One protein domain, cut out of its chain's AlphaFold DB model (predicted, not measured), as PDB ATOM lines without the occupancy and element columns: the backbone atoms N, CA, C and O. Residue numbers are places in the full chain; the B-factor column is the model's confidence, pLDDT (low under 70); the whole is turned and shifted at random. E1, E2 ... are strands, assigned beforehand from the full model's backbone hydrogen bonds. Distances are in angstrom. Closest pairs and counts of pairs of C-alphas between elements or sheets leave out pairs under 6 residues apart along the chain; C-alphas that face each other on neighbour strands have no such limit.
ATOM      1  N   VAL A   3     261.602 233.588 155.378       96.62
ATOM      2  CA  VAL A   3     261.568 232.150 155.683       96.62
ATOM      3  C   VAL A   3     260.387 231.497 154.996       96.62
ATOM      4  O   VAL A   3     260.563 230.495 154.316       96.62
ATOM      5  N   ASP A   4     259.202 232.075 155.141       96.38
ATOM      6  CA  ASP A   4     257.985 231.560 154.530       96.38
ATOM      7  C   ASP A   4     257.011 232.705 154.252       96.38
ATOM      8  O   ASP A   4     257.024 233.733 154.939       96.38
ATOM      9  N   LEU A   5     256.161 232.494 153.255       95.69
ATOM     10  CA  LEU A   5     255.016 233.334 152.951       95.69
ATOM     11  C   LEU A   5     253.796 232.426 152.878       95.69
ATOM     12  O   LEU A   5     253.735 231.526 152.042       95.69
ATOM     13  N   TRP A   6     252.801 232.712 153.706       94.81
ATOM     14  CA  TRP A   6     251.555 231.962 153.729       94.81
ATOM     15  C   TRP A   6     250.370 232.881 153.483       94.81
ATOM     16  O   TRP A   6     250.224 233.908 154.145       94.81
ATOM     17  N   HIS A   7     249.471 232.470 152.596       93.56
ATOM     18  CA  HIS A   7     248.178 233.122 152.467       93.56
ATOM     19  C   HIS A   7     247.184 232.502 153.457       93.56
ATOM     20  O   HIS A   7     246.741 231.364 153.282       93.56
ATOM     21  N   ARG A   8     246.821 233.251 154.506       91.62
ATOM     22  CA  ARG A   8     245.698 232.910 155.387       91.62
ATOM     23  C   ARG A   8     244.399 233.234 154.640       91.62
ATOM     24  O   ARG A   8     244.183 234.414 154.370       91.62
ATOM     25  N   PRO A   9     243.539 232.241 154.343       90.50
ATOM     26  CA  PRO A   9     242.286 232.492 153.640       90.50
ATOM     27  C   PRO A   9     241.331 233.391 154.426       90.50
ATOM     28  O   PRO A   9     241.390 233.442 155.659       90.50
ATOM     29  N   SER A  10     240.425 234.044 153.704       91.38
ATOM     30  CA  SER A  10     239.313 234.795 154.285       91.38
ATOM     31  C   SER A  10     238.378 233.890 155.097       91.38
ATOM     32  O   SER A  10     238.200 232.702 154.812       91.38
ATOM     33  N   THR A  11     237.750 234.465 156.116       90.81
ATOM     34  CA  THR A  11     236.655 233.881 156.895       90.81
ATOM     35  C   THR A  11     235.484 234.858 156.916       90.81
ATOM     36  O   THR A  11     235.601 236.000 156.479       90.81
ATOM     37  N   ASP A  12     234.343 234.436 157.457       87.94
ATOM     38  CA  ASP A  12     233.150 235.293 157.520       87.94
ATOM     39  C   ASP A  12     233.341 236.514 158.437       87.94
ATOM     40  O   ASP A  12     232.594 237.482 158.341       87.94
ATOM     41  N   SER A  13     234.346 236.482 159.316       86.69
ATOM     42  CA  SER A  13     234.659 237.551 160.268       86.69
ATOM     43  C   SER A  13     235.965 238.291 159.972       86.69
ATOM     44  O   SER A  13     236.236 239.308 160.612       86.69
ATOM     45  N   GLN A  14     236.796 237.796 159.049       86.25
ATOM     46  CA  GLN A  14     238.127 238.344 158.808       86.25
ATOM     47  C   GLN A  14     238.560 238.163 157.351       86.25
ATOM     48  O   GLN A  14     238.567 237.053 156.826       86.25
ATOM     49  N   HIS A  15     239.016 239.246 156.720       86.25
ATOM     50  CA  HIS A  15     239.644 239.168 155.401       86.25
ATOM     51  C   HIS A  15     240.937 238.344 155.431       86.25
ATOM     52  O   HIS A  15     241.692 238.352 156.414       86.25
ATOM     53  N   GLY A  16     241.211 237.673 154.316       87.44
ATOM     54  CA  GLY A  16     242.451 236.950 154.092       87.44
ATOM     55  C   GLY A  16     243.660 237.872 154.208       87.44
ATOM     56  O   GLY A  16     243.552 239.096 154.091       87.44
ATOM     57  N   ALA A  17     244.823 237.301 154.494       90.88
ATOM     58  CA  ALA A  17     246.048 238.078 154.626       90.88
ATOM     59  C   ALA A  17     247.286 237.251 154.313       90.88
ATOM     60  O   ALA A  17     247.304 236.029 154.481       90.88
ATOM     61  N   TYR A  18     248.341 237.945 153.906       94.94
ATOM     62  CA  TYR A  18     249.642 237.351 153.663       94.94
ATOM     63  C   TYR A  18     250.491 237.467 154.920       94.94
ATOM     64  O   TYR A  18     250.780 238.561 155.398       94.94
ATOM     65  N   LEU A  19     250.868 236.321 155.469       95.81
ATOM     66  CA  LEU A  19     251.717 236.216 156.643       95.81
ATOM     67  C   LEU A  19     253.144 235.947 156.174       95.81
ATOM     68  O   LEU A  19     253.410 234.921 155.543       95.81
ATOM     69  N   LEU A  20     254.043 236.881 156.466       96.88
ATOM     70  CA  LEU A  20     255.443 236.832 156.073       96.88
ATOM     71  C   LEU A  20     256.304 236.552 157.306       96.88
ATOM     72  O   LEU A  20     256.436 237.401 158.190       96.88
ATOM     73  N   TRP A  21     256.921 235.371 157.353       97.19
ATOM     74  CA  TRP A  21     257.888 235.036 158.398       97.19
ATOM     75  C   TRP A  21     259.284 235.458 157.972       97.19
ATOM     76  O   TRP A  21     259.779 235.057 156.915       97.19
ATOM     77  N   LEU A  22     259.936 236.241 158.824       96.25
ATOM     78  CA  LEU A  22     261.252 236.809 158.577       96.25
ATOM     79  C   LEU A  22     262.224 236.365 159.662       96.25
ATOM     80  O   LEU A  22     261.976 236.556 160.852       96.25
ATOM     81  N   ARG A  23     263.372 235.831 159.245       94.94
ATOM     82  CA  ARG A  23     264.532 235.656 160.118       94.94
ATOM     83  C   ARG A  23     265.294 236.971 160.228       94.94
ATOM     84  O   ARG A  23     265.781 237.491 159.217       94.94
ATOM     85  N   THR A  24     265.405 237.454 161.459       92.50
ATOM     86  CA  THR A  24     266.205 238.605 161.898       92.50
ATOM     87  C   THR A  24     267.366 238.125 162.778       92.50
ATOM     88  O   THR A  24     267.486 236.923 163.046       92.50
ATOM     89  N   ALA A  25     268.221 239.046 163.230       87.62
ATOM     90  CA  ALA A  25     269.275 238.738 164.198       87.62
ATOM     91  C   ALA A  25     268.702 238.246 165.543       87.62
ATOM     92  O   ALA A  25     269.259 237.327 166.142       87.62
ATOM     93  N   ASP A  26     267.549 238.782 165.955       88.12
ATOM     94  CA  ASP A  26     266.920 238.510 167.253       88.12
ATOM     95  C   ASP A  26     265.970 237.302 167.236       88.12
ATOM     96  O   ASP A  26     265.438 236.896 168.267       88.12
ATOM     97  N   GLY A  27     265.752 236.697 166.065       90.25
ATOM     98  CA  GLY A  27     264.878 235.539 165.906       90.25
ATOM     99  C   GLY A  27     263.909 235.675 164.743       90.25
ATOM    100  O   GLY A  27     264.163 236.381 163.764       90.25
ATOM    101  N   ILE A  28     262.810 234.930 164.823       94.88
ATOM    102  CA  ILE A  28     261.778 234.899 163.790       94.88
ATOM    103  C   ILE A  28     260.648 235.833 164.190       94.88
ATOM    104  O   ILE A  28     260.076 235.695 165.268       94.88
ATOM    105  N   ILE A  29     260.300 236.741 163.288       95.31
ATOM    106  CA  ILE A  29     259.112 237.587 163.400       95.31
ATOM    107  C   ILE A  29     258.115 237.209 162.308       95.31
ATOM    108  O   ILE A  29     258.496 236.665 161.270       95.31
ATOM    109  N   CYS A  30     256.840 237.499 162.540       96.31
ATOM    110  CA  CYS A  30     255.788 237.391 161.537       96.31
ATOM    111  C   CYS A  30     255.173 238.773 161.343       96.31
ATOM    112  O   CYS A  30     254.790 239.409 162.326       96.31
ATOM    113  N   VAL A  31     255.100 239.223 160.095       96.62
ATOM    114  CA  VAL A  31     254.436 240.473 159.718       96.62
ATOM    115  C   VAL A  31     253.314 240.177 158.731       96.62
ATOM    116  O   VAL A  31     253.423 239.282 157.894       96.62
ATOM    117  N   GLU A  32     252.217 240.911 158.852       95.38
ATOM    118  CA  GLU A  32     251.046 240.771 157.992       95.38
ATOM    119  C   GLU A  32     251.097 241.820 156.872       95.38
ATOM    120  O   GLU A  32     251.094 243.020 157.142       95.38
ATOM    121  N   ASP A  33     251.111 241.384 155.615       94.00
ATOM    122  CA  ASP A  33     250.904 242.255 154.455       94.00
ATOM    123  C   ASP A  33     249.399 242.314 154.157       94.00
ATOM    124  O   ASP A  33     248.826 241.425 153.521       94.00
ATOM    125  N   ARG A  34     248.743 243.341 154.714       84.06
ATOM    126  CA  ARG A  34     247.295 243.574 154.565       84.06
ATOM    127  C   ARG A  34     246.932 244.308 153.279       84.06
ATOM    128  O   ARG A  34     245.773 244.254 152.868       84.06
ATOM    129  N   GLU A  35     247.888 245.011 152.679       83.00
ATOM    130  CA  GLU A  35     247.666 245.759 151.441       83.00
ATOM    131  C   GLU A  35     247.616 244.833 150.227       83.00
ATOM    132  O   GLU A  35     246.880 245.088 149.267       83.00
ATOM    133  N   ARG A 125     257.842 241.205 142.976       93.75
ATOM    134  CA  ARG A 125     259.157 240.966 142.344       93.75
ATOM    135  C   ARG A 125     260.263 240.624 143.346       93.75
ATOM    136  O   ARG A 125     261.435 240.897 143.101       93.75
ATOM    137  N   ILE A 126     259.894 239.984 144.450       95.56
ATOM    138  CA  ILE A 126     260.825 239.568 145.501       95.56
ATOM    139  C   ILE A 126     260.993 238.054 145.413       95.56
ATOM    140  O   ILE A 126     260.004 237.338 145.541       95.56
ATOM    141  N   PRO A 127     262.206 237.526 145.209       95.81
ATOM    142  CA  PRO A 127     262.408 236.087 145.232       95.81
ATOM    143  C   PRO A 127     262.209 235.478 146.632       95.81
ATOM    144  O   PRO A 127     262.642 236.079 147.621       95.81
ATOM    145  N   PRO A 128     261.593 234.285 146.748       96.19
ATOM    146  CA  PRO A 128     261.494 233.568 148.017       96.19
ATOM    147  C   PRO A 128     262.872 233.367 148.640       96.19
ATOM    148  O   PRO A 128     263.842 233.162 147.921       96.19
ATOM    149  N   HIS A 129     262.961 233.399 149.967       95.69
ATOM    150  CA  HIS A 129     264.221 233.207 150.703       95.69
ATOM    151  C   HIS A 129     265.296 234.277 150.482       95.69
ATOM    152  O   HIS A 129     266.462 234.076 150.800       95.69
ATOM    153  N   SER A 130     264.893 235.459 150.019       95.81
ATOM    154  CA  SER A 130     265.784 236.608 149.868       95.81
ATOM    155  C   SER A 130     266.038 237.365 151.174       95.81
ATOM    156  O   SER A 130     265.266 237.301 152.141       95.81
ATOM    157  N   LEU A 131     267.116 238.147 151.181       97.06
ATOM    158  CA  LEU A 131     267.309 239.239 152.125       97.06
ATOM    159  C   LEU A 131     266.412 240.411 151.724       97.06
ATOM    160  O   LEU A 131     266.353 240.793 150.554       97.06
ATOM    161  N   VAL A 132     265.716 240.965 152.711       96.94
ATOM    162  CA  VAL A 132     264.812 242.100 152.540       96.94
ATOM    163  C   VAL A 132     265.001 243.090 153.677       96.94
ATOM    164  O   VAL A 132     265.272 242.671 154.808       96.94
ATOM    165  N   ALA A 133     264.844 244.373 153.371       96.75
ATOM    166  CA  ALA A 133     264.614 245.416 154.360       96.75
ATOM    167  C   ALA A 133     263.103 245.621 154.488       96.75
ATOM    168  O   ALA A 133     262.392 245.567 153.484       96.75
ATOM    169  N   ILE A 134     262.611 245.794 155.714       95.62
ATOM    170  CA  ILE A 134     261.189 246.025 155.969       95.62
ATOM    171  C   ILE A 134     260.986 247.150 156.974       95.62
ATOM    172  O   ILE A 134     261.776 247.307 157.905       95.62
ATOM    173  N   GLU A 135     259.867 247.846 156.829       95.88
ATOM    174  CA  GLU A 135     259.278 248.670 157.878       95.88
ATOM    175  C   GLU A 135     257.947 248.037 158.279       95.88
ATOM    176  O   GLU A 135     257.131 247.673 157.427       95.88
ATOM    177  N   ALA A 136     257.734 247.869 159.581       94.31
ATOM    178  CA  ALA A 136     256.506 247.302 160.112       94.31
ATOM    179  C   ALA A 136     256.071 248.052 161.369       94.31
ATOM    180  O   ALA A 136     256.883 248.336 162.249       94.31
ATOM    181  N   GLU A 137     254.772 248.313 161.471       94.50
ATOM    182  CA  GLU A 137     254.149 248.965 162.620       94.50
ATOM    183  C   GLU A 137     253.023 248.072 163.142       94.50
ATOM    184  O   GLU A 137     252.193 247.583 162.373       94.50
ATOM    185  N   GLY A 138     253.024 247.776 164.445       91.50
ATOM    186  CA  GLY A 138     252.007 246.911 165.056       91.50
ATOM    187  C   GLY A 138     251.913 245.501 164.451       91.50
ATOM    188  O   GLY A 138     250.846 244.894 164.487       91.50
ATOM    189  N   GLY A 139     252.999 244.984 163.862       91.75
ATOM    190  CA  GLY A 139     253.018 243.687 163.170       91.75
ATOM    191  C   GLY A 139     252.444 243.711 161.747       91.75
ATOM    192  O   GLY A 139     252.301 242.651 161.139       91.75
ATOM    193  N   VAL A 140     252.134 244.889 161.203       94.69
ATOM    194  CA  VAL A 140     251.660 245.075 159.826       94.69
ATOM    195  C   VAL A 140     252.781 245.663 158.977       94.69
ATOM    196  O   VAL A 140     253.421 246.638 159.373       94.69
ATOM    197  N   LEU A 141     253.012 245.059 157.814       95.75
ATOM    198  CA  LEU A 141     254.020 245.495 156.854       95.75
ATOM    199  C   LEU A 141     253.625 246.846 156.239       95.75
ATOM    200  O   LEU A 141     252.526 246.969 155.706       95.75
ATOM    201  N   GLN A 142     254.534 247.822 156.293       95.44
ATOM    202  CA  GLN A 142     254.383 249.139 155.658       95.44
ATOM    203  C   GLN A 142     255.169 249.206 154.347       95.44
ATOM    204  O   GLN A 142     254.664 249.648 153.320       95.44
ATOM    205  N   SER A 143     256.408 248.716 154.364       94.69
ATOM    206  CA  SER A 143     257.273 248.683 153.188       94.69
ATOM    207  C   SER A 143     258.168 247.447 153.208       94.69
ATOM    208  O   SER A 143     258.477 246.885 154.263       94.69
ATOM    209  N   ILE A 144     258.549 246.985 152.016       95.56
ATOM    210  CA  ILE A 144     259.479 245.875 151.826       95.56
ATOM    211  C   ILE A 144     260.339 246.127 150.592       95.56
ATOM    212  O   ILE A 144     259.821 246.403 149.510       95.56
ATOM    213  N   GLU A 145     261.649 245.988 150.750       95.94
ATOM    214  CA  GLU A 145     262.628 246.158 149.681       95.94
ATOM    215  C   GLU A 145     263.497 244.905 149.550       95.94
ATOM    216  O   GLU A 145     263.984 244.353 150.541       95.94
ATOM    217  N   TYR A 146     263.699 244.450 148.315       96.44
ATOM    218  CA  TYR A 146     264.617 243.360 148.008       96.44
ATOM    219  C   TYR A 146     266.069 243.841 148.071       96.44
ATOM    220  O   TYR A 146     266.469 244.711 147.304       96.44
ATOM    221  N   ILE A 147     266.867 243.220 148.940       96.69
ATOM    222  CA  ILE A 147     268.289 243.549 149.105       96.69
ATOM    223  C   ILE A 147     269.174 242.627 148.264       96.69
ATOM    224  O   ILE A 147     270.170 243.059 147.687       96.69
ATOM    225  N   GLY A 148     268.836 241.340 148.196       93.69
ATOM    226  CA  GLY A 148     269.670 240.356 147.517       93.69
ATOM    227  C   GLY A 148     269.324 238.914 147.877       93.69
ATOM    228  O   GLY A 148     268.482 238.667 148.745       93.69
ATOM    229  N   PRO A 149     269.960 237.932 147.216       91.81
ATOM    230  CA  PRO A 149     269.825 236.530 147.594       91.81
ATOM    231  C   PRO A 149     270.393 236.297 149.002       91.81
ATOM    232  O   PRO A 149     271.418 236.876 149.356       91.81
ATOM    233  N   ALA A 150     269.751 235.443 149.801       91.94
ATOM    234  CA  ALA A 150     270.343 234.984 151.057       91.94
ATOM    235  C   ALA A 150     271.220 233.745 150.841       91.94
ATOM    236  O   ALA A 150     271.005 232.977 149.900       91.94
TER     237      ALA A 150
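This is residues 3 to 35 and 125 to 150 of the 770 residues of the protein "DNA polymerase" of Methanocella arvoryzae (strain DSM 22066 / NBRC 105507 / MRE50) (UniProt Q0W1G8). A bent two-strand hairpin, E4 and E5, arches over a three-strand sheet, E1-E2-E3, coming closest to it at E3. The sheet is an antiparallel meander, each strand the antiparallel neighbour of the one before; the E1 to E2 link reaches Asp 12, at one end of the elongated outline. The printed part has 59 residues, all strand in class, with E1 to E5 in chain order and no named helix. It is only just compact, close to loose, with radius of gyration of the C-alphas 12.0 A and spans 38 by 22 by 18 A.

Find C-alpha 3 at (261.568, 232.150, 155.683), where E1, residues 3 to 8, begins. E2 is 17 to 24, 21.4 A; E3 27 to 33; E4 130 to 137, 21.2 A; E5 140 to 149, 23.5 A, ending at (269.825, 236.530, 147.594).

Look at N 6 and O 19, 2.9 A, for E1 and E2; N 22 and O 29, 2.9 A, for E2 and E3; N 133 and O 145, 3.0 A, for E4 and E5. E4 bends by 52 degrees at 133, E5 by 69 degrees at 143. The closest C-alphas of E3 and E5, Glu 32 and Val 140, are 4.7 A apart.

Residues 36 to 124 are not printed; C-alphas 35 and 125 are 15.4 A apart. No printed residue is under 70 in pLDDT.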